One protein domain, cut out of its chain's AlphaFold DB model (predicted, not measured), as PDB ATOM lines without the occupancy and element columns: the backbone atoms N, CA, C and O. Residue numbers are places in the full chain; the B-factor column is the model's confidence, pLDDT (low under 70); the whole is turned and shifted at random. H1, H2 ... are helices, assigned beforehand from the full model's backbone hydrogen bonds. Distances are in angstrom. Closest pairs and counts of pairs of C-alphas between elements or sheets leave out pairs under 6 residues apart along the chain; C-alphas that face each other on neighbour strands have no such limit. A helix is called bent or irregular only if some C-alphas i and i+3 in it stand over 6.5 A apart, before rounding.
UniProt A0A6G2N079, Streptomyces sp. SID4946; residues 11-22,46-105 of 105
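Overview. This is residues 11 to 22 and 46 to 105 of the 105 residues of a protein of Streptomyces sp. SID4946 (UniProt A0A6G2N079). The two longest helices, H2 and H4, stand on two sides of a small elongated body, with H1 crossing between them on one side and the short H3 set across H2 on another. The later part of H4 and the last two residues reach out to one end of the longest axis, and the stretch around Asp 53 lies at the other. Seventy-two residues are printed, with four named helices in the order H1, H2, H3, H4 and no named strand; the class is all helix. The whole is compact, with a radius of gyration of the C-alphas of 11.4 A, and the C-alphas span 38 by 23 by 19 A.

Arrangement. Begin at the first printed residue with H1, residues 11 to 22, and look from there to H2, residues 56 to 69. H1 and H2 touch, with 12 pairs of C-alphas within 8 A, and their closest C-alphas, those of Ala 18 and Gln 65, are 5.6 A apart. They run opposite ways at a steep tilt of 45 degrees. Next take H3, residues 78 to 84, which touches residues 59 to 63 of H2 alone. The closest C-alphas of these two helices are those of Lys 63 and Ile 81, 7.0 A apart, and their lines are about perpendicular, at 89 degrees. Then find H4, residues 88 to 103, which touches H1 with residues 92 to 96 alone, and H1 touches H4 with residues 11 to 15 alone. Here the closest C-alphas are those of Val 12 and Leu 92, 7.0 A apart, and the two helices run opposite ways at a steep tilt of 53 degrees. H3 and H4 touch only at the corner by their link, and only just, with 3 pairs of C-alphas within 8 A; the closest C-alphas, those of Glu 84 and Ser 90, are 5.0 A apart. These two run opposite ways at a steep tilt of 68 degrees, only just short of about perpendicular. H1 and H3 are apart, and so are H2 and H4. The packing of the helices is mostly crossed: of the three touching pairs other than the corner of H3 and H4, 0 are at a shallow tilt. In H1, H2, H3 and H4 every O i to N i+4 pair is within hydrogen-bond range.

Along the chain. Find C-alpha 11 at (208.708, 196.077, 214.410); from there H1 runs to C-alpha 22, 16.6 A away. After the cut, residues 46 to 55 lead to C-alpha 56 at (206.104, 177.168, 226.819), where H2 begins, and its last C-alpha, 69, is 19.9 A from its first. H3 goes from Met 78 to Glu 84, 10.0 A from first to last C-alpha. H4, the longest helix with 16 residues, begins at Val 88 and ends at C-alpha 103, at (208.715, 207.282, 221.311), a length of 22.0 A. No helix is bent or irregular.

Size, cuts and confidence. Look for the two C-alphas farthest apart at Asp 53 and Val 105, 37.7 A from each other. Residues 23 to 45 are not printed, and C-alphas 22 and 46 on the two sides of this cut are 15.5 A apart; the link from H1 to H2 runs across it. Of the links that are printed whole, H2 to H3 is short with 8 residues between, H3 to H4 is tight with 3, and none is long. The mean pLDDT of the printed part is 79.9, and the model's confidence is low, under 70, at residues 103 to 105, of which 103 belongs to H4. Val 105 is also the chain's last residue.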
ATOM      1  N   VAL A  11     209.176 197.122 213.485       78.75
ATOM      2  CA  VAL A  11     208.708 196.077 214.410       78.75
ATOM      3  C   VAL A  11     208.506 194.751 213.687       78.75
ATOM      4  O   VAL A  11     209.086 193.756 214.117       78.75
ATOM      5  N   VAL A  12     207.757 194.742 212.580       78.31
ATOM      6  CA  VAL A  12     207.449 193.531 211.791       78.31
ATOM      7  C   VAL A  12     208.716 192.733 211.429       78.31
ATOM      8  O   VAL A  12     208.813 191.565 211.814       78.31
ATOM      9  N   PRO A  13     209.753 193.323 210.795       78.19
ATOM     10  CA  PRO A  13     210.950 192.566 210.422       78.19
ATOM     11  C   PRO A  13     211.749 192.067 211.632       78.19
ATOM     12  O   PRO A  13     212.378 191.011 211.576       78.19
ATOM     13  N   ARG A  14     211.744 192.801 212.750       81.81
ATOM     14  CA  ARG A  14     212.444 192.383 213.972       81.81
ATOM     15  C   ARG A  14     211.710 191.267 214.705       81.81
ATOM     16  O   ARG A  14     212.374 190.351 215.180       81.81
ATOM     17  N   LEU A  15     210.381 191.329 214.763       83.19
ATOM     18  CA  LEU A  15     209.541 190.267 215.308       83.19
ATOM     19  C   LEU A  15     209.701 188.990 214.481       83.19
ATOM     20  O   LEU A  15     209.962 187.936 215.050       83.19
ATOM     21  N   ARG A  16     209.670 189.098 213.148       80.88
ATOM     22  CA  ARG A  16     209.919 187.969 212.241       80.88
ATOM     23  C   ARG A  16     211.247 187.283 212.546       80.88
ATOM     24  O   ARG A  16     211.296 186.070 212.693       80.88
ATOM     25  N   LEU A  17     212.320 188.061 212.693       81.06
ATOM     26  CA  LEU A  17     213.639 187.525 213.039       81.06
ATOM     27  C   LEU A  17     213.677 186.878 214.429       81.06
ATOM     28  O   LEU A  17     214.377 185.885 214.607       81.06
ATOM     29  N   ALA A  18     212.941 187.417 215.404       83.44
ATOM     30  CA  ALA A  18     212.840 186.819 216.732       83.44
ATOM     31  C   ALA A  18     212.106 185.468 216.686       83.44
ATOM     32  O   ALA A  18     212.585 184.505 217.273       83.44
ATOM     33  N   LEU A  19     211.002 185.381 215.938       80.81
ATOM     34  CA  LEU A  19     210.240 184.143 215.742       80.81
ATOM     35  C   LEU A  19     211.065 183.072 215.018       80.81
ATOM     36  O   LEU A  19     211.153 181.943 215.495       80.81
ATOM     37  N   LEU A  20     211.742 183.448 213.926       79.12
ATOM     38  CA  LEU A  20     212.662 182.570 213.187       79.12
ATOM     39  C   LEU A  20     213.794 182.048 214.084       79.12
ATOM     40  O   LEU A  20     214.152 180.876 214.024       79.12
ATOM     41  N   GLY A  21     214.336 182.913 214.947       76.75
ATOM     42  CA  GLY A  21     215.408 182.552 215.873       76.75
ATOM     43  C   GLY A  21     214.997 181.551 216.955       76.75
ATOM     44  O   GLY A  21     215.862 180.848 217.462       76.75
ATOM     45  N   VAL A  22     213.709 181.483 217.299       78.75
ATOM     46  CA  VAL A  22     213.169 180.574 218.325       78.75
ATOM     47  C   VAL A  22     212.701 179.257 217.718       78.75
ATOM     48  O   VAL A  22     212.997 178.197 218.254       78.75
ATOM     49  N   LEU A  46     198.030 184.268 212.552       82.62
ATOM     50  CA  LEU A  46     198.849 183.104 212.905       82.62
ATOM     51  C   LEU A  46     198.948 182.918 214.418       82.62
ATOM     52  O   LEU A  46     199.440 183.790 215.150       82.62
ATOM     53  N   GLN A  47     198.542 181.743 214.889       83.81
ATOM     54  CA  GLN A  47     198.653 181.356 216.284       83.81
ATOM     55  C   GLN A  47     200.029 180.751 216.553       83.81
ATOM     56  O   GLN A  47     200.413 179.760 215.945       83.81
ATOM     57  N   LEU A  48     200.777 181.278 217.523       81.62
ATOM     58  CA  LEU A  48     202.110 180.739 217.806       81.62
ATOM     59  C   LEU A  48     202.043 179.290 218.278       81.62
ATOM     60  O   LEU A  48     202.822 178.465 217.828       81.62
ATOM     61  N   VAL A  49     201.112 178.984 219.180       80.38
ATOM     62  CA  VAL A  49     200.998 177.649 219.784       80.38
ATOM     63  C   VAL A  49     200.369 176.639 218.820       80.38
ATOM     64  O   VAL A  49     200.717 175.469 218.882       80.38
ATOM     65  N   ASP A  50     199.452 177.081 217.956       82.38
ATOM     66  CA  ASP A  50     198.665 176.188 217.089       82.38
ATOM     67  C   ASP A  50     199.279 176.056 215.684       82.38
ATOM     68  O   ASP A  50     199.468 174.943 215.205       82.38
ATOM     69  N   ASP A  51     199.674 177.170 215.053       81.44
ATOM     70  CA  ASP A  51     200.260 177.174 213.702       81.44
ATOM     71  C   ASP A  51     201.783 177.004 213.706       81.44
ATOM     72  O   ASP A  51     202.342 176.357 212.822       81.44
ATOM     73  N   LEU A  52     202.475 177.609 214.678       76.12
ATOM     74  CA  LEU A  52     203.945 177.594 214.755       76.12
ATOM     75  C   LEU A  52     204.489 176.578 215.774       76.12
ATOM     76  O   LEU A  52     205.697 176.554 216.008       76.12
ATOM     77  N   ASP A  53     203.609 175.768 216.373       80.56
ATOM     78  CA  ASP A  53     203.926 174.736 217.373       80.56
ATOM     79  C   ASP A  53     204.742 175.279 218.571       80.56
ATOM     80  O   ASP A  53     205.605 174.607 219.129       80.56
ATOM     81  N   PHE A  54     204.517 176.538 218.980       80.75
ATOM     82  CA  PHE A  54     205.256 177.154 220.087       80.75
ATOM     83  C   PHE A  54     204.909 176.529 221.442       80.75
ATOM     84  O   PHE A  54     203.856 176.776 222.030       80.75
ATOM     85  N   ASP A  55     205.889 175.850 222.021       84.69
ATOM     86  CA  ASP A  55     205.900 175.422 223.410       84.69
ATOM     87  C   ASP A  55     206.118 176.565 224.414       84.69
ATOM     88  O   ASP A  55     206.656 177.637 224.124       84.69
ATOM     89  N   SER A  56     205.819 176.273 225.684       81.00
ATOM     90  CA  SER A  56     206.104 177.168 226.819       81.00
ATOM     91  C   SER A  56     207.592 177.533 226.953       81.00
ATOM     92  O   SER A  56     207.915 178.601 227.469       81.00
ATOM     93  N   VAL A  57     208.500 176.668 226.485       84.31
ATOM     94  CA  VAL A  57     209.951 176.935 226.453       84.31
ATOM     95  C   VAL A  57     210.290 177.923 225.337       84.31
ATOM     96  O   VAL A  57     211.011 178.890 225.579       84.31
ATOM     97  N   MET A  58     209.710 177.735 224.150       84.38
ATOM     98  CA  MET A  58     209.891 178.637 223.012       84.38
ATOM     99  C   MET A  58     209.328 180.030 223.294       84.38
ATOM    100  O   MET A  58     209.967 181.026 222.980       84.38
ATOM    101  N   LEU A  59     208.195 180.137 223.987       83.06
ATOM    102  CA  LEU A  59     207.668 181.422 224.466       83.06
ATOM    103  C   LEU A  59     208.654 182.165 225.385       83.06
ATOM    104  O   LEU A  59     208.803 183.385 225.295       83.06
ATOM    105  N   LEU A  60     209.353 181.428 226.251       84.81
ATOM    106  CA  LEU A  60     210.364 181.968 227.164       84.81
ATOM    107  C   LEU A  60     211.615 182.434 226.400       84.81
ATOM    108  O   LEU A  60     212.186 183.481 226.711       84.81
ATOM    109  N   GLU A  61     212.003 181.703 225.357       86.81
ATOM    110  CA  GLU A  61     213.106 182.077 224.468       86.81
ATOM    111  C   GLU A  61     212.747 183.271 223.568       86.81
ATOM    112  O   GLU A  61     213.546 184.195 223.409       86.81
ATOM    113  N   LEU A  62     211.513 183.322 223.058       84.50
ATOM    114  CA  LEU A  62     210.981 184.444 222.286       84.50
ATOM    115  C   LEU A  62     210.939 185.714 223.110       84.50
ATOM    116  O   LEU A  62     211.358 186.762 222.623       84.50
ATOM    117  N   LYS A  63     210.508 185.624 224.370       85.38
ATOM    118  CA  LYS A  63     210.612 186.730 225.322       85.38
ATOM    119  C   LYS A  63     212.047 187.257 225.375       85.38
ATOM    120  O   LYS A  63     212.264 188.454 225.200       85.38
ATOM    121  N   PHE A  64     213.022 186.374 225.581       85.50
ATOM    122  CA  PHE A  64     214.426 186.766 225.686       85.50
ATOM    123  C   PHE A  64     214.955 187.390 224.383       85.50
ATOM    124  O   PHE A  64     215.689 188.378 224.413       85.50
ATOM    125  N   GLN A  65     214.551 186.863 223.223       85.31
ATOM    126  CA  GLN A  65     214.874 187.449 221.920       85.31
ATOM    127  C   GLN A  65     214.235 188.826 221.729       85.31
ATOM    128  O   GLN A  65     214.911 189.745 221.268       85.31
ATOM    129  N   LEU A  66     212.969 188.998 222.113       84.75
ATOM    130  CA  LEU A  66     212.265 190.277 222.037       84.75
ATOM    131  C   LEU A  66     212.940 191.331 222.913       84.75
ATOM    132  O   LEU A  66     213.245 192.407 222.412       84.75
ATOM    133  N   GLU A  67     213.267 191.018 224.165       85.06
ATOM    134  CA  GLU A  67     213.977 191.943 225.065       85.06
ATOM    135  C   GLU A  67     215.360 192.332 224.521       85.06
ATOM    136  O   GLU A  67     215.781 193.484 224.619       85.06
ATOM    137  N   ARG A  68     216.066 191.392 223.883       85.19
ATOM    138  CA  ARG A  68     217.369 191.664 223.253       85.19
ATOM    139  C   ARG A  68     217.258 192.480 221.972       85.19
ATOM    140  O   ARG A  68     218.143 193.286 221.685       85.19
ATOM    141  N   ARG A  69     216.226 192.236 221.164       83.44
ATOM    142  CA  ARG A  69     216.019 192.898 219.868       83.44
ATOM    143  C   ARG A  69     215.371 194.271 220.022       83.44
ATOM    144  O   ARG A  69     215.620 195.150 219.199       83.44
ATOM    145  N   PHE A  70     214.586 194.437 221.077       83.88
ATOM    146  CA  PHE A  70     213.870 195.649 221.444       83.88
ATOM    147  C   PHE A  70     214.200 196.032 222.899       83.88
ATOM    148  O   PHE A  70     213.325 195.995 223.765       83.88
ATOM    149  N   PRO A  71     215.449 196.445 223.183       79.62
ATOM    150  CA  PRO A  71     215.846 196.868 224.529       79.62
ATOM    151  C   PRO A  71     215.039 198.079 225.030       79.62
ATOM    152  O   PRO A  71     214.926 198.308 226.229       79.62
ATOM    153  N   GLU A  72     214.454 198.839 224.105       80.19
ATOM    154  CA  GLU A  72     213.537 199.947 224.361       80.19
ATOM    155  C   GLU A  72     212.251 199.524 225.096       80.19
ATOM    156  O   GLU A  72     211.744 200.303 225.898       80.19
ATOM    157  N   LEU A  73     211.756 198.291 224.915       74.88
ATOM    158  CA  LEU A  73     210.543 197.800 225.590       74.88
ATOM    159  C   LEU A  73     210.724 197.574 227.097       74.88
ATOM    160  O   LEU A  73     209.729 197.547 227.829       74.88
ATOM    161  N   GLY A  74     211.969 197.398 227.543       78.19
ATOM    162  CA  GLY A  74     212.298 196.978 228.901       78.19
ATOM    163  C   GLY A  74     211.964 195.509 229.173       78.19
ATOM    164  O   GLY A  74     211.898 194.687 228.261       78.19
ATOM    165  N   GLU A  75     211.780 195.180 230.452       79.69
ATOM    166  CA  GLU A  75     211.448 193.824 230.892       79.69
ATOM    167  C   GLU A  75     209.980 193.498 230.578       79.69
ATOM    168  O   GLU A  75     209.056 194.184 231.031       79.69
ATOM    169  N   LEU A  76     209.762 192.449 229.783       79.31
ATOM    170  CA  LEU A  76     208.428 191.953 229.460       79.31
ATOM    171  C   LEU A  76     207.976 190.984 230.555       79.31
ATOM    172  O   LEU A  76     208.698 190.065 230.941       79.31
ATOM    173  N   SER A  77     206.757 191.145 231.062       78.25
ATOM    174  CA  SER A  77     206.243 190.230 232.081       78.25
ATOM    175  C   SER A  77     205.806 188.909 231.447       78.25
ATOM    176  O   SER A  77     205.057 188.905 230.475       78.25
ATOM    177  N   MET A  78     206.199 187.775 232.035       71.31
ATOM    178  CA  MET A  78     205.739 186.434 231.633       71.31
ATOM    179  C   MET A  78     204.204 186.331 231.427       71.31
ATOM    180  O   MET A  78     203.785 185.740 230.439       71.31
ATOM    181  N   PRO A  79     203.338 186.915 232.282       75.38
ATOM    182  CA  PRO A  79     201.892 186.931 232.028       75.38
ATOM    183  C   PRO A  79     201.453 187.821 230.853       75.38
ATOM    184  O   PRO A  79     200.478 187.475 230.196       75.38
ATOM    185  N   GLU A  80     202.146 188.930 230.561       74.88
ATOM    186  CA  GLU A  80     201.867 189.743 229.357       74.88
ATOM    187  C   GLU A  80     202.220 188.956 228.094       74.88
ATOM    188  O   GLU A  80     201.421 188.853 227.174       74.88
ATOM    189  N   ILE A  81     203.399 188.339 228.107       70.25
ATOM    190  CA  ILE A  81     203.922 187.407 227.104       70.25
ATOM    191  C   ILE A  81     202.898 186.286 226.860       70.25
ATOM    192  O   ILE A  81     202.485 186.073 225.734       70.25
ATOM    193  N   LEU A  82     202.396 185.611 227.892       73.56
ATOM    194  CA  LEU A  82     201.446 184.503 227.716       73.56
ATOM    195  C   LEU A  82     200.039 184.930 227.260       73.56
ATOM    196  O   LEU A  82     199.333 184.135 226.639       73.56
ATOM    197  N   ALA A  83     199.608 186.152 227.585       77.12
ATOM    198  CA  ALA A  83     198.322 186.678 227.137       77.12
ATOM    199  C   ALA A  83     198.380 187.164 225.680       77.12
ATOM    200  O   ALA A  83     197.471 186.872 224.904       77.12
ATOM    201  N   GLU A  84     199.458 187.863 225.316       76.25
ATOM    202  CA  GLU A  84     199.602 188.568 224.039       76.25
ATOM    203  C   GLU A  84     200.444 187.794 223.000       76.25
ATOM    204  O   GLU A  84     200.287 188.029 221.812       76.25
ATOM    205  N   LEU A  85     201.290 186.825 223.379       73.44
ATOM    206  CA  LEU A  85     201.989 185.916 222.443       73.44
ATOM    207  C   LEU A  85     201.169 184.652 222.141       73.44
ATOM    208  O   LEU A  85     201.716 183.558 221.994       73.44
ATOM    209  N   ARG A  86     199.843 184.774 222.053       80.62
ATOM    210  CA  ARG A  86     199.029 183.714 221.441       80.62
ATOM    211  C   ARG A  86     199.034 183.792 219.929       80.62
ATOM    212  O   ARG A  86     199.025 182.751 219.283       80.62
ATOM    213  N   THR A  87     199.024 185.004 219.389       86.19
ATOM    214  CA  THR A  87     198.965 185.263 217.951       86.19
ATOM    215  C   THR A  87     199.994 186.305 217.563       86.19
ATOM    216  O   THR A  87     200.353 187.166 218.369       86.19
ATOM    217  N   VAL A  88     200.474 186.243 216.327       85.12
ATOM    218  CA  VAL A  88     201.463 187.203 215.825       85.12
ATOM    219  C   VAL A  88     200.912 188.633 215.862       85.12
ATOM    220  O   VAL A  88     201.635 189.554 216.249       85.12
ATOM    221  N   GLY A  89     199.618 188.815 215.581       84.38
ATOM    222  CA  GLY A  89     198.923 190.100 215.664       84.38
ATOM    223  C   GLY A  89     198.911 190.720 217.054       84.38
ATOM    224  O   GLY A  89     199.223 191.903 217.212       84.38
ATOM    225  N   SER A  90     198.615 189.926 218.087       86.50
ATOM    226  CA  SER A  90     198.616 190.412 219.472       86.50
ATOM    227  C   SER A  90     200.010 190.871 219.901       86.50
ATOM    228  O   SER A  90     200.155 191.946 220.487       86.50
ATOM    229  N   ILE A  91     201.063 190.144 219.512       84.75
ATOM    230  CA  ILE A  91     202.447 190.563 219.769       84.75
ATOM    231  C   ILE A  91     202.755 191.864 219.038       84.75
ATOM    232  O   ILE A  91     203.276 192.805 219.638       84.75
ATOM    233  N   LEU A  92     202.441 191.935 217.745       84.44
ATOM    234  CA  LEU A  92     202.706 193.113 216.926       84.44
ATOM    235  C   LEU A  92     202.019 194.357 217.506       84.44
ATOM    236  O   LEU A  92     202.640 195.421 217.612       84.44
ATOM    237  N   GLY A  93     200.765 194.210 217.936       84.81
ATOM    238  CA  GLY A  93     199.985 195.247 218.602       84.81
ATOM    239  C   GLY A  93     200.593 195.672 219.936       84.81
ATOM    240  O   GLY A  93     200.765 196.871 220.175       84.81
ATOM    241  N   LEU A  94     200.990 194.713 220.782       84.88
ATOM    242  CA  LEU A  94     201.670 194.978 222.053       84.88
ATOM    243  C   LEU A  94     202.965 195.772 221.840       84.88
ATOM    244  O   LEU A  94     203.172 196.805 222.485       84.88
ATOM    245  N   LEU A  95     203.815 195.311 220.919       84.25
ATOM    246  CA  LEU A  95     205.087 195.945 220.579       84.25
ATOM    247  C   LEU A  95     204.853 197.363 220.064       84.25
ATOM    248  O   LEU A  95     205.400 198.317 220.611       84.25
ATOM    249  N   THR A  96     203.974 197.522 219.076       83.81
ATOM    250  CA  THR A  96     203.642 198.828 218.493       83.81
ATOM    251  C   THR A  96     203.115 199.792 219.553       83.81
ATOM    252  O   THR A  96     203.550 200.942 219.608       83.81
ATOM    253  N   ARG A  97     202.232 199.331 220.447       83.38
ATOM    254  CA  ARG A  97     201.686 200.141 221.542       83.38
ATOM    255  C   ARG A  97     202.771 200.579 222.521       83.38
ATOM    256  O   ARG A  97     202.808 201.748 222.896       83.38
ATOM    257  N   ARG A  98     203.648 199.666 222.939       81.62
ATOM    258  CA  ARG A  98     204.756 199.972 223.857       81.62
ATOM    259  C   ARG A  98     205.725 200.972 223.230       81.62
ATOM    260  O   ARG A  98     206.026 201.983 223.854       81.62
ATOM    261  N   LEU A  99     206.145 200.736 221.988       79.88
ATOM    262  CA  LEU A  99     207.041 201.642 221.268       79.88
ATOM    263  C   LEU A  99     206.422 203.018 221.040       79.88
ATOM    264  O   LEU A  99     207.108 204.025 221.179       79.88
ATOM    265  N   ALA A 100     205.122 203.079 220.748       80.44
ATOM    266  CA  ALA A 100     204.409 204.345 220.625       80.44
ATOM    267  C   ALA A 100     204.405 205.134 221.944       80.44
ATOM    268  O   ALA A 100     204.537 206.353 221.916       80.44
ATOM    269  N   VAL A 101     204.297 204.460 223.096       78.75
ATOM    270  CA  VAL A 101     204.389 205.107 224.417       78.75
ATOM    271  C   VAL A 101     205.805 205.624 224.692       78.75
ATOM    272  O   VAL A 101     205.951 206.716 225.229       78.75
ATOM    273  N   ILE A 102     206.839 204.869 224.310       74.12
ATOM    274  CA  ILE A 102     208.247 205.229 224.555       74.12
ATOM    275  C   ILE A 102     208.722 206.347 223.611       74.12
ATOM    276  O   ILE A 102     209.427 207.253 224.039       74.12
ATOM    277  N   GLY A 103     208.329 206.304 222.334       63.38
ATOM    278  CA  GLY A 103     208.715 207.282 221.311       63.38
ATOM    279  C   GLY A 103     207.903 208.581 221.317       63.38
ATOM    280  O   GLY A 103     208.220 209.494 220.560       63.38
ATOM    281  N   ALA A 104     206.857 208.673 222.143       54.88
ATOM    282  CA  ALA A 104     206.055 209.885 222.324       54.88
ATOM    283  C   ALA A 104     206.612 210.845 223.397       54.88
ATOM    284  O   ALA A 104     205.915 211.793 223.769       54.88
ATOM    285  N   VAL A 105     207.832 210.605 223.900       38.19
ATOM    286  CA  VAL A 105     208.508 211.429 224.921       38.19
ATOM    287  C   VAL A 105     209.557 212.361 224.325       38.19
ATOM    288  O   VAL A 105     210.294 211.930 223.411       38.19
TER     289      VAL A 105